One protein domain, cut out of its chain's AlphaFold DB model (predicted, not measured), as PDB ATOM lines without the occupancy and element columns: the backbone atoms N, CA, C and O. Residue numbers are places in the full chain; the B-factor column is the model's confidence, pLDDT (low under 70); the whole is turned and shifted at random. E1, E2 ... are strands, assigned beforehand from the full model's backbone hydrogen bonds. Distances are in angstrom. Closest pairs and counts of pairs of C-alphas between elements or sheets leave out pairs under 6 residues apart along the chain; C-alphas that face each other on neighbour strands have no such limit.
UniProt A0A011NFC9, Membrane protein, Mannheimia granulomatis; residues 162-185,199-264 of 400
ATOM      1  N   ASP A 162     282.064 238.412 222.181       94.44
ATOM      2  CA  ASP A 162     281.256 239.402 221.476       94.44
ATOM      3  C   ASP A 162     279.764 239.119 221.715       94.44
ATOM      4  O   ASP A 162     279.407 238.176 222.426       94.44
ATOM      5  N   LYS A 163     278.874 239.961 221.181       95.69
ATOM      6  CA  LYS A 163     277.434 239.879 221.440       95.69
ATOM      7  C   LYS A 163     276.558 240.073 220.204       95.69
ATOM      8  O   LYS A 163     276.906 240.776 219.263       95.69
ATOM      9  N   ILE A 164     275.365 239.496 220.278       95.56
ATOM     10  CA  ILE A 164     274.196 239.820 219.460       95.56
ATOM     11  C   ILE A 164     273.142 240.445 220.385       95.56
ATOM     12  O   ILE A 164     273.053 240.091 221.567       95.56
ATOM     13  N   GLY A 165     272.340 241.375 219.869       93.94
ATOM     14  CA  GLY A 165     271.324 242.068 220.644       93.94
ATOM     15  C   GLY A 165     271.891 243.110 221.610       93.94
ATOM     16  O   GLY A 165     272.878 243.805 221.357       93.94
ATOM     17  N   SER A 166     271.201 243.286 222.732       93.50
ATOM     18  CA  SER A 166     271.362 244.429 223.623       93.50
ATOM     19  C   SER A 166     271.766 244.002 225.027       93.50
ATOM     20  O   SER A 166     270.910 243.715 225.850       93.50
ATOM     21  N   VAL A 167     273.069 244.035 225.309       96.44
ATOM     22  CA  VAL A 167     273.654 243.916 226.656       96.44
ATOM     23  C   VAL A 167     274.966 244.694 226.722       96.44
ATOM     24  O   VAL A 167     275.635 244.852 225.700       96.44
ATOM     25  N   THR A 168     275.356 245.204 227.885       96.69
ATOM     26  CA  THR A 168     276.700 245.770 228.068       96.69
ATOM     27  C   THR A 168     277.639 244.654 228.513       96.69
ATOM     28  O   THR A 168     277.443 244.073 229.577       96.69
ATOM     29  N   LEU A 169     278.627 244.346 227.672       96.50
ATOM     30  CA  LEU A 169     279.644 243.322 227.897       96.50
ATOM     31  C   LEU A 169     280.993 244.017 228.083       96.50
ATOM     32  O   LEU A 169     281.437 244.735 227.188       96.50
ATOM     33  N   ASP A 170     281.633 243.780 229.221       94.94
ATOM     34  CA  ASP A 170     283.042 244.105 229.423       94.94
ATOM     35  C   ASP A 170     283.871 242.872 229.043       94.94
ATOM     36  O   ASP A 170     283.813 241.849 229.731       94.94
ATOM     37  N   LYS A 171     284.592 242.948 227.915       91.44
ATOM     38  CA  LYS A 171     285.386 241.828 227.383       91.44
ATOM     39  C   LYS A 171     286.605 241.519 228.262       91.44
ATOM     40  O   LYS A 171     286.960 240.352 228.407       91.44
ATOM     41  N   ASP A 172     287.206 242.539 228.874       88.75
ATOM     42  CA  ASP A 172     288.435 242.402 229.662       88.75
ATOM     43  C   ASP A 172     288.139 241.852 231.059       88.75
ATOM     44  O   ASP A 172     288.833 240.951 231.543       88.75
ATOM     45  N   ALA A 173     287.085 242.376 231.691       91.88
ATOM     46  CA  ALA A 173     286.609 241.923 232.994       91.88
ATOM     47  C   ALA A 173     285.714 240.677 232.905       91.88
ATOM     48  O   ALA A 173     285.466 240.032 233.920       91.88
ATOM     49  N   GLN A 174     285.225 240.334 231.709       92.50
ATOM     50  CA  GLN A 174     284.315 239.209 231.462       92.50
ATOM     51  C   GLN A 174     283.040 239.308 232.290       92.50
ATOM     52  O   GLN A 174     282.642 238.375 232.993       92.50
ATOM     53  N   THR A 175     282.405 240.473 232.223       95.06
ATOM     54  CA  THR A 175     281.187 240.754 232.981       95.06
ATOM     55  C   THR A 175     280.061 241.232 232.079       95.06
ATOM     56  O   THR A 175     280.275 241.927 231.084       95.06
ATOM     57  N   LEU A 176     278.836 240.872 232.458       96.62
ATOM     58  CA  LEU A 176     277.613 241.432 231.906       96.62
ATOM     59  C   LEU A 176     277.078 242.490 232.850       96.62
ATOM     60  O   LEU A 176     276.922 242.252 234.045       96.62
ATOM     61  N   THR A 177     276.741 243.644 232.299       97.19
ATOM     62  CA  THR A 177     276.009 244.673 233.023       97.19
ATOM     63  C   THR A 177     274.533 244.588 232.651       97.19
ATOM     64  O   THR A 177     274.169 244.760 231.484       97.19
ATOM     65  N   LEU A 178     273.693 244.307 233.649       96.50
ATOM     66  CA  LEU A 178     272.239 244.151 233.529       96.50
ATOM     67  C   LEU A 178     271.534 245.130 234.475       96.50
ATOM     68  O   LEU A 178     272.172 245.743 235.333       96.50
ATOM     69  N   ASN A 179     270.215 245.255 234.351       96.06
ATOM     70  CA  ASN A 179     269.409 246.054 235.273       96.06
ATOM     71  C   ASN A 179     268.513 245.169 236.147       96.06
ATOM     72  O   ASN A 179     268.059 244.107 235.723       96.06
ATOM     73  N   GLN A 180     268.246 245.651 237.356       95.06
ATOM     74  CA  GLN A 180     267.236 245.141 238.279       95.06
ATOM     75  C   GLN A 180     266.420 246.306 238.845       95.06
ATOM     76  O   GLN A 180     266.832 247.466 238.748       95.06
ATOM     77  N   PHE A 181     265.274 246.012 239.451       94.94
ATOM     78  CA  PHE A 181     264.363 247.031 239.954       94.94
ATOM     79  C   PHE A 181     264.051 246.819 241.430       94.94
ATOM     80  O   PHE A 181     263.603 245.758 241.860       94.94
ATOM     81  N   ILE A 182     264.283 247.862 242.226       92.69
ATOM     82  CA  ILE A 182     264.104 247.815 243.674       92.69
ATOM     83  C   ILE A 182     262.843 248.575 244.059       92.69
ATOM     84  O   ILE A 182     262.737 249.774 243.807       92.69
ATOM     85  N   LEU A 183     261.914 247.892 244.732       90.50
ATOM     86  CA  LEU A 183     260.709 248.513 245.281       90.50
ATOM     87  C   LEU A 183     261.066 249.649 246.246       90.50
ATOM     88  O   LEU A 183     261.819 249.455 247.208       90.50
ATOM     89  N   VAL A 184     260.485 250.822 245.996       85.69
ATOM     90  CA  VAL A 184     260.682 252.025 246.815       85.69
ATOM     91  C   VAL A 184     259.710 252.072 247.991       85.69
ATOM     92  O   VAL A 184     260.074 252.535 249.072       85.69
ATOM     93  N   ASP A 185     258.491 251.562 247.808       72.00
ATOM     94  CA  ASP A 185     257.444 251.558 248.832       72.00
ATOM     95  C   ASP A 185     257.617 250.386 249.812       72.00
ATOM     96  O   ASP A 185     256.888 249.394 249.792       72.00
ATOM     97  N   LYS A 199     254.640 261.924 239.728       93.31
ATOM     98  CA  LYS A 199     254.045 260.628 240.073       93.31
ATOM     99  C   LYS A 199     254.845 259.924 241.166       93.31
ATOM    100  O   LYS A 199     256.052 260.127 241.306       93.31
ATOM    101  N   LYS A 200     254.169 259.070 241.938       93.25
ATOM    102  CA  LYS A 200     254.815 258.204 242.933       93.25
ATOM    103  C   LYS A 200     255.784 257.250 242.232       93.25
ATOM    104  O   LYS A 200     255.420 256.614 241.248       93.25
ATOM    105  N   ILE A 201     256.998 257.140 242.762       93.69
ATOM    106  CA  ILE A 201     257.982 256.157 242.305       93.69
ATOM    107  C   ILE A 201     257.606 254.803 242.904       93.69
ATOM    108  O   ILE A 201     257.465 254.684 244.124       93.69
ATOM    109  N   ILE A 202     257.438 253.797 242.047       93.06
ATOM    110  CA  ILE A 202     257.144 252.419 242.455       93.06
ATOM    111  C   ILE A 202     258.434 251.613 242.633       93.06
ATOM    112  O   ILE A 202     258.589 250.902 243.626       93.06
ATOM    113  N   GLU A 203     259.394 251.790 241.724       94.12
ATOM    114  CA  GLU A 203     260.677 251.090 241.720       94.12
ATOM    115  C   GLU A 203     261.808 252.018 241.257       94.12
ATOM    116  O   GLU A 203     261.599 252.943 240.472       94.12
ATOM    117  N   GLU A 204     263.024 251.762 241.728       94.06
ATOM    118  CA  GLU A 204     264.249 252.408 241.250       94.06
ATOM    119  C   GLU A 204     265.083 251.394 240.460       94.06
ATOM    120  O   GLU A 204     265.333 250.282 240.932       94.06
ATOM    121  N   LYS A 205     265.511 251.783 239.254       95.62
ATOM    122  CA  LYS A 205     266.416 250.995 238.419       95.62
ATOM    123  C   LYS A 205     267.815 251.010 239.025       95.62
ATOM    124  O   LYS A 205     268.407 252.075 239.226       95.62
ATOM    125  N   GLU A 206     268.347 249.822 239.250       95.31
ATOM    126  CA  GLU A 206     269.706 249.575 239.707       95.31
ATOM    127  C   GLU A 206     270.451 248.735 238.671       95.31
ATOM    128  O   GLU A 206     269.872 247.893 237.987       95.31
ATOM    129  N   THR A 207     271.749 248.984 238.547       95.69
ATOM    130  CA  THR A 207     272.619 248.247 237.641       95.69
ATOM    131  C   THR A 207     273.380 247.184 238.418       95.69
ATOM    132  O   THR A 207     273.952 247.470 239.468       95.69
ATOM    133  N   ILE A 208     273.415 245.972 237.874       95.44
ATOM    134  CA  ILE A 208     274.194 244.856 238.400       95.44
ATOM    135  C   ILE A 208     275.311 244.492 237.429       95.44
ATOM    136  O   ILE A 208     275.156 244.619 236.214       95.44
ATOM    137  N   VAL A 209     276.419 244.001 237.975       96.88
ATOM    138  CA  VAL A 209     277.556 243.480 237.213       96.88
ATOM    139  C   VAL A 209     277.693 241.999 237.541       96.88
ATOM    140  O   VAL A 209     277.882 241.631 238.699       96.88
ATOM    141  N   LEU A 210     277.561 241.152 236.525       95.12
ATOM    142  CA  LEU A 210     277.553 239.699 236.639       95.12
ATOM    143  C   LEU A 210     278.783 239.115 235.931       95.12
ATOM    144  O   LEU A 210     278.835 239.147 234.701       95.12
ATOM    145  N   PRO A 211     279.770 238.572 236.666       94.62
ATOM    146  CA  PRO A 211     280.890 237.855 236.061       94.62
ATOM    147  C   PRO A 211     280.418 236.605 235.317       94.62
ATOM    148  O   PRO A 211     279.666 235.809 235.879       94.62
ATOM    149  N   LEU A 212     280.892 236.398 234.085       91.94
ATOM    150  CA  LEU A 212     280.513 235.253 233.245       91.94
ATOM    151  C   LEU A 212     280.834 233.912 233.920       91.94
ATOM    152  O   LEU A 212     280.034 232.983 233.866       91.94
ATOM    153  N   ALA A 213     281.957 233.837 234.638       90.12
ATOM    154  CA  ALA A 213     282.363 232.648 235.388       90.12
ATOM    155  C   ALA A 213     281.400 232.269 236.534       90.12
ATOM    156  O   ALA A 213     281.412 231.126 236.989       90.12
ATOM    157  N   ASN A 214     280.559 233.204 236.990       90.56
ATOM    158  CA  ASN A 214     279.597 232.987 238.075       90.56
ATOM    159  C   ASN A 214     278.204 232.586 237.566       90.56
ATOM    160  O   ASN A 214     277.288 232.364 238.363       90.56
ATOM    161  N   ILE A 215     278.026 232.498 236.248       88.56
ATOM    162  CA  ILE A 215     276.771 232.093 235.626       88.56
ATOM    163  C   ILE A 215     276.766 230.566 235.535       88.56
ATOM    164  O   ILE A 215     277.442 229.974 234.700       88.56
ATOM    165  N   GLY A 216     276.013 229.922 236.431       85.25
ATOM    166  CA  GLY A 216     275.662 228.505 236.288       85.25
ATOM    167  C   GLY A 216     274.600 228.297 235.202       85.25
ATOM    168  O   GLY A 216     274.228 229.247 234.522       85.25
ATOM    169  N   ALA A 217     274.047 227.080 235.099       84.06
ATOM    170  CA  ALA A 217     273.084 226.691 234.050       84.06
ATOM    171  C   ALA A 217     271.962 227.718 233.803       84.06
ATOM    172  O   ALA A 217     271.606 228.005 232.659       84.06
ATOM    173  N   GLU A 218     271.431 228.288 234.885       89.00
ATOM    174  CA  GLU A 218     270.470 229.382 234.851       89.00
ATOM    175  C   GLU A 218     270.744 230.343 236.016       89.00
ATOM    176  O   GLU A 218     270.838 229.933 237.174       89.00
ATOM    177  N   HIS A 219     270.842 231.634 235.708       92.06
ATOM    178  CA  HIS A 219     270.939 232.723 236.670       92.06
ATOM    179  C   HIS A 219     269.762 233.675 236.437       92.06
ATOM    180  O   HIS A 219     269.677 234.310 235.388       92.06
ATOM    181  N   LYS A 220     268.817 233.753 237.381       93.56
ATOM    182  CA  LYS A 220     267.568 234.507 237.191       93.56
ATOM    183  C   LYS A 220     267.135 235.302 238.413       93.56
ATOM    184  O   LYS A 220     267.404 234.919 239.550       93.56
ATOM    185  N   SER A 221     266.390 236.363 238.144       92.38
ATOM    186  CA  SER A 221     265.639 237.161 239.109       92.38
ATOM    187  C   SER A 221     264.240 237.457 238.552       92.38
ATOM    188  O   SER A 221     263.818 236.852 237.566       92.38
ATOM    189  N   ALA A 222     263.506 238.378 239.181       91.06
ATOM    190  CA  ALA A 222     262.268 238.903 238.609       91.06
ATOM    191  C   ALA A 222     262.512 239.790 237.374       91.06
ATOM    192  O   ALA A 222     261.600 239.961 236.572       91.06
ATOM    193  N   ASP A 223     263.721 240.345 237.224       94.75
ATOM    194  CA  ASP A 223     264.031 241.341 236.197       94.75
ATOM    195  C   ASP A 223     264.974 240.840 235.103       94.75
ATOM    196  O   ASP A 223     265.172 241.528 234.108       94.75
ATOM    197  N   PHE A 224     265.569 239.660 235.252       95.62
ATOM    198  CA  PHE A 224     266.436 239.093 234.226       95.62
ATOM    199  C   PHE A 224     266.502 237.575 234.303       95.62
ATOM    200  O   PHE A 224     266.259 236.957 235.342       95.62
ATOM    201  N   ILE A 225     266.936 236.985 233.201       96.56
ATOM    202  CA  ILE A 225     267.346 235.592 233.111       96.56
ATOM    203  C   ILE A 225     268.543 235.492 232.179       96.56
ATOM    204  O   ILE A 225     268.546 236.059 231.089       96.56
ATOM    205  N   VAL A 226     269.553 234.753 232.619       96.69
ATOM    206  CA  VAL A 226     270.736 234.421 231.836       96.69
ATOM    207  C   VAL A 226     270.932 232.917 231.900       96.69
ATOM    208  O   VAL A 226     270.951 232.325 232.979       96.69
ATOM    209  N   ARG A 227     271.050 232.295 230.735       94.62
ATOM    210  CA  ARG A 227     271.333 230.871 230.553       94.62
ATOM    211  C   ARG A 227     272.623 230.723 229.775       94.62
ATOM    212  O   ARG A 227     273.089 231.688 229.168       94.62
ATOM    213  N   HIS A 228     273.181 229.519 229.771       91.81
ATOM    214  CA  HIS A 228     274.344 229.241 228.945       91.81
ATOM    215  C   HIS A 228     274.307 227.867 228.281       91.81
ATOM    216  O   HIS A 228     273.540 226.975 228.643       91.81
ATOM    217  N   SER A 229     275.114 227.720 227.239       89.88
ATOM    218  CA  SER A 229     275.389 226.472 226.533       89.88
ATOM    219  C   SER A 229     276.880 226.444 226.261       89.88
ATOM    220  O   SER A 229     277.368 227.144 225.380       89.88
ATOM    221  N   ASP A 230     277.598 225.695 227.095       87.81
ATOM    222  CA  ASP A 230     279.040 225.841 227.297       87.81
ATOM    223  C   ASP A 230     279.404 227.284 227.698       87.81
ATOM    224  O   ASP A 230     279.009 227.745 228.765       87.81
ATOM    225  N   ASP A 231     280.134 228.001 226.864       87.06
ATOM    226  CA  ASP A 231     280.603 229.382 227.018       87.06
ATOM    227  C   ASP A 231     279.760 230.396 226.220       87.06
ATOM    228  O   ASP A 231     280.109 231.571 226.128       87.06
ATOM    229  N   LEU A 232     278.637 229.960 225.651       92.94
ATOM    230  CA  LEU A 232     277.664 230.824 224.995       92.94
ATOM    231  C   LEU A 232     276.566 231.197 225.991       92.94
ATOM    232  O   LEU A 232     275.849 230.322 226.470       92.94
ATOM    233  N   PHE A 233     276.401 232.485 226.279       95.88
ATOM    234  CA  PHE A 233     275.408 233.002 227.224       95.88
ATOM    235  C   PHE A 233     274.267 233.676 226.479       95.88
ATOM    236  O   PHE A 233     274.491 234.372 225.499       95.88
ATOM    237  N   TYR A 234     273.034 233.512 226.932       97.19
ATOM    238  CA  TYR A 234     271.885 234.129 226.280       97.19
ATOM    239  C   TYR A 234     270.764 234.372 227.274       97.19
ATOM    240  O   TYR A 234     270.655 233.693 228.298       97.19
ATOM    241  N   GLY A 235     269.931 235.367 226.997       97.12
ATOM    242  CA  GLY A 235     268.928 235.762 227.965       97.12
ATOM    243  C   GLY A 235     268.209 237.050 227.635       97.12
ATOM    244  O   GLY A 235     268.289 237.584 226.525       97.12
ATOM    245  N   TYR A 236     267.508 237.547 228.647       97.25
ATOM    246  CA  TYR A 236     266.920 238.873 228.630       97.25
ATOM    247  C   TYR A 236     267.040 239.545 229.992       97.25
ATOM    248  O   TYR A 236     267.168 238.887 231.024       97.25
ATOM    249  N   TYR A 237     266.950 240.868 229.991       96.88
ATOM    250  CA  TYR A 237     266.740 241.661 231.196       96.88
ATOM    251  C   TYR A 237     265.740 242.782 230.924       96.88
ATOM    252  O   TYR A 237     265.594 243.240 229.789       96.88
ATOM    253  N   HIS A 238     265.031 243.211 231.959       95.44
ATOM    254  CA  HIS A 238     264.127 244.342 231.901       95.44
ATOM    255  C   HIS A 238     264.911 245.648 232.005       95.44
ATOM    256  O   HIS A 238     265.855 245.788 232.777       95.44
ATOM    257  N   ASP A 239     264.497 246.633 231.229       94.50
ATOM    258  CA  ASP A 239     265.034 247.980 231.228       94.50
ATOM    259  C   ASP A 239     263.883 248.985 231.155       94.50
ATOM    260  O   ASP A 239     262.716 248.639 230.972       94.50
ATOM    261  N   THR A 240     264.217 250.248 231.340       93.50
ATOM    262  CA  THR A 240     263.314 251.376 231.155       93.50
ATOM    263  C   THR A 240     264.144 252.606 230.789       93.50
ATOM    264  O   THR A 240     265.337 252.693 231.100       93.50
ATOM    265  N   ASN A 241     263.518 253.595 230.160       90.88
ATOM    266  CA  ASN A 241     264.207 254.815 229.735       90.88
ATOM    267  C   ASN A 241     264.589 255.734 230.911       90.88
ATOM    268  O   ASN A 241     265.447 256.600 230.757       90.88
ATOM    269  N   SER A 242     263.993 255.529 232.089       91.12
ATOM    270  CA  SER A 242     264.173 256.381 233.268       91.12
ATOM    271  C   SER A 242     264.877 255.648 234.408       91.12
ATOM    272  O   SER A 242     264.775 254.439 234.555       91.12
ATOM    273  N   LYS A 243     265.591 256.369 235.277       92.06
ATOM    274  CA  LYS A 243     266.115 255.751 236.509       92.06
ATOM    275  C   LYS A 243     264.986 255.377 237.478       92.06
ATOM    276  O   LYS A 243     265.050 254.343 238.133       92.06
ATOM    277  N   ASN A 244     263.968 256.225 237.563       93.88
ATOM    278  CA  ASN A 244     262.803 256.009 238.408       93.88
ATOM    279  C   ASN A 244     261.687 255.400 237.569       93.88
ATOM    280  O   ASN A 244     261.362 255.927 236.504       93.88
ATOM    281  N   LEU A 245     261.076 254.336 238.073       93.50
ATOM    282  CA  LEU A 245     259.887 253.748 237.487       93.50
ATOM    283  C   LEU A 245     258.664 254.259 238.249       93.50
ATOM    284  O   LEU A 245     258.580 254.123 239.471       93.50
ATOM    285  N   VAL A 246     257.724 254.859 237.527       93.00
ATOM    286  CA  VAL A 246     256.455 255.381 238.073       93.00
ATOM    287  C   VAL A 246     255.239 254.612 237.560       93.00
ATOM    288  O   VAL A 246     254.148 254.747 238.105       93.00
ATOM    289  N   ASP A 247     255.432 253.804 236.518       91.06
ATOM    290  CA  ASP A 247     254.435 252.922 235.928       91.06
ATOM    291  C   ASP A 247     255.125 251.611 235.542       91.06
ATOM    292  O   ASP A 247     256.140 251.608 234.841       91.06
ATOM    293  N   ALA A 248     254.571 250.485 235.990       88.44
ATOM    294  CA  ALA A 248     255.084 249.174 235.627       88.44
ATOM    295  C   ALA A 248     255.024 248.956 234.110       88.44
ATOM    296  O   ALA A 248     255.799 248.147 233.607       88.44
ATOM    297  N   ALA A 249     254.153 249.676 233.387       88.75
ATOM    298  CA  ALA A 249     254.025 249.668 231.933       88.75
ATOM    299  C   ALA A 249     255.277 250.129 231.173       88.75
ATOM    300  O   ALA A 249     255.470 249.738 230.025       88.75
ATOM    301  N   ASP A 250     256.151 250.903 231.817       90.25
ATOM    302  CA  ASP A 250     257.325 251.495 231.170       90.25
ATOM    303  C   ASP A 250     258.565 250.575 231.187       90.25
ATOM    304  O   ASP A 250     259.623 250.954 230.672       90.25
ATOM    305  N   LYS A 251     258.459 249.368 231.767       91.50
ATOM    306  CA  LYS A 251     259.481 248.318 231.615       91.50
ATOM    307  C   LYS A 251     259.400 247.672 230.230       91.50
ATOM    308  O   LYS A 251     258.315 247.359 229.744       91.50
ATOM    309  N   PHE A 252     260.535 247.367 229.632       92.75
ATOM    310  CA  PHE A 252     260.620 246.561 228.418       92.75
ATOM    311  C   PHE A 252     261.790 245.593 228.521       92.75
ATOM    312  O   PHE A 252     262.724 245.833 229.278       92.75
ATOM    313  N   SER A 253     261.758 244.498 227.773       94.81
ATOM    314  CA  SER A 253     262.867 243.545 227.761       94.81
ATOM    315  C   SER A 253     263.905 243.897 226.707       94.81
ATOM    316  O   SER A 253     263.587 244.398 225.628       94.81
ATOM    317  N   ARG A 254     265.162 243.593 227.016       95.44
ATOM    318  CA  ARG A 254     266.276 243.583 226.073       95.44
ATOM    319  C   ARG A 254     266.843 242.176 226.023       95.44
ATOM    320  O   ARG A 254     267.044 241.561 227.067       95.44
ATOM    321  N   TYR A 255     267.073 241.685 224.815       97.38
ATOM    322  CA  TYR A 255     267.497 240.314 224.541       97.38
ATOM    323  C   TYR A 255     268.947 240.296 224.090       97.38
ATOM    324  O   TYR A 255     269.391 241.236 223.425       97.38
ATOM    325  N   PHE A 256     269.681 239.241 224.430       97.81
ATOM    326  CA  PHE A 256     271.080 239.133 224.041       97.81
ATOM    327  C   PHE A 256     271.553 237.690 223.888       97.81
ATOM    328  O   PHE A 256     271.025 236.767 224.512       97.81
ATOM    329  N   VAL A 257     272.615 237.546 223.098       98.12
ATOM    330  CA  VAL A 257     273.508 236.384 223.069       98.12
ATOM    331  C   VAL A 257     274.932 236.904 223.207       98.12
ATOM    332  O   VAL A 257     275.273 237.909 222.595       98.12
ATOM    333  N   VAL A 258     275.760 236.238 223.997       97.06
ATOM    334  CA  VAL A 258     277.192 236.488 224.156       97.06
ATOM    335  C   VAL A 258     277.919 235.203 223.801       97.06
ATOM    336  O   VAL A 258     277.552 234.128 224.270       97.06
ATOM    337  N   TYR A 259     278.909 235.312 222.929       95.38
ATOM    338  CA  TYR A 259     279.595 234.185 222.305       95.38
ATOM    339  C   TYR A 259     281.064 234.540 222.084       95.38
ATOM    340  O   TYR A 259     281.423 235.711 222.114       95.38
ATOM    341  N   ASP A 260     281.920 233.550 221.859       93.62
ATOM    342  CA  ASP A 260     283.319 233.784 221.498       93.62
ATOM    343  C   ASP A 260     283.450 234.085 219.994       93.62
ATOM    344  O   ASP A 260     283.114 233.250 219.150       93.62
ATOM    345  N   GLU A 261     283.932 235.276 219.638       94.31
ATOM    346  CA  GLU A 261     284.002 235.744 218.251       94.31
ATOM    347  C   GLU A 261     285.010 234.952 217.410       94.31
ATOM    348  O   GLU A 261     284.758 234.692 216.233       94.31
ATOM    349  N   ASN A 262     286.080 234.448 218.030       93.88
ATOM    350  CA  ASN A 262     287.062 233.578 217.378       93.88
ATOM    351  C   ASN A 262     286.490 232.214 216.961       93.88
ATOM    352  O   ASN A 262     287.117 231.491 216.188       93.88
ATOM    353  N   ARG A 263     285.312 231.839 217.471       95.00
ATOM    354  CA  ARG A 263     284.618 230.599 217.102       95.00
ATOM    355  C   ARG A 263     283.623 230.785 215.964       95.00
ATOM    356  O   ARG A 263     283.029 229.800 215.528       95.00
ATOM    357  N   VAL A 264     283.418 232.010 215.476       96.38
ATOM    358  CA  VAL A 264     282.516 232.259 214.347       96.38
ATOM    359  C   VAL A 264     283.078 231.617 213.086       96.38
ATOM    360  O   VAL A 264     284.158 231.963 212.608       96.38
TER     361      VAL A 264
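Overview. This is residues 162 to 185 and 199 to 264 of the 400 residues of the protein "Membrane protein" of Mannheimia granulomatis (UniProt A0A011NFC9). This is a long, narrow sandwich: a twisted sheet of five strands, E1, E8, E7, E6 and E5 in that order, faces a sheet of three, E2, E3 and E4, with the strands of the two nearly in line at 13 degrees. At one end of the rod the link of residues 240 to 251 loops out from the five-stranded sheet, and its residues 244 to 245 pair with residues 203 to 204 of E4 in the other sheet. The printed part has 90 residues, eight named strands from E1 to E8 and no named helix; both sheets are antiparallel, and the class is all strand. It is only just compact, close to loose, with a radius of gyration of the C-alphas of 14.1 A, and spans 49 by 21 by 20 A.

Along the chain. E1, residues 162 to 165, begins at C-alpha 162 (281.256, 239.402, 221.476). E2 is residues 168 to 170. E3, residues 175 to 183, is 25.1 A long from first to last C-alpha, and E4, residues 203 to 211, is 24.8 A. E5 is residues 218 to 220. E6, residues 224 to 229, is 17.3 A long, and E7, residues 232 to 239, is 22.2 A. E8, residues 252 to 260, is 27.0 A long and ends at C-alpha 260 (283.319, 233.784, 221.498).

Arrangement. In the larger sheet E1 and E5 are the edge strands. E1 is antiparallel to E8, with N 162 and O 259 at 2.8 A. E5, E6, E7 and E8 form a meander, each strand the antiparallel neighbour of the one before. Its hairpins have N 219 and O 226 at 2.8 A for E5 and E6, N 227 and O 234 at 2.8 A for E6 and E7, and N 258 and O 233 at 2.7 A for E7 and E8. In the smaller sheet E3 is the inner strand. The hairpin of E2 and E3 has N 177 and O 168 at 2.8 A, and antiparallel E3 and E4 have N 180 and O 206 at 2.8 A. Between the sheets, the closest C-alphas of E3 and E7 are those of Asn 179 and Asp 239, 6.3 A apart. E4 and E8 are apart.

Size, cuts and confidence. The C-alphas farthest apart, those of Lys 199 and Arg 263, are 48.6 A from each other. Residues 186 to 198 are not printed, and C-alphas 185 and 199 are 13.1 A apart across this cut. The link from E7 to E8 is long, with 12 residues. The mean pLDDT of the printed part is 93.3, and no printed residue is under 70.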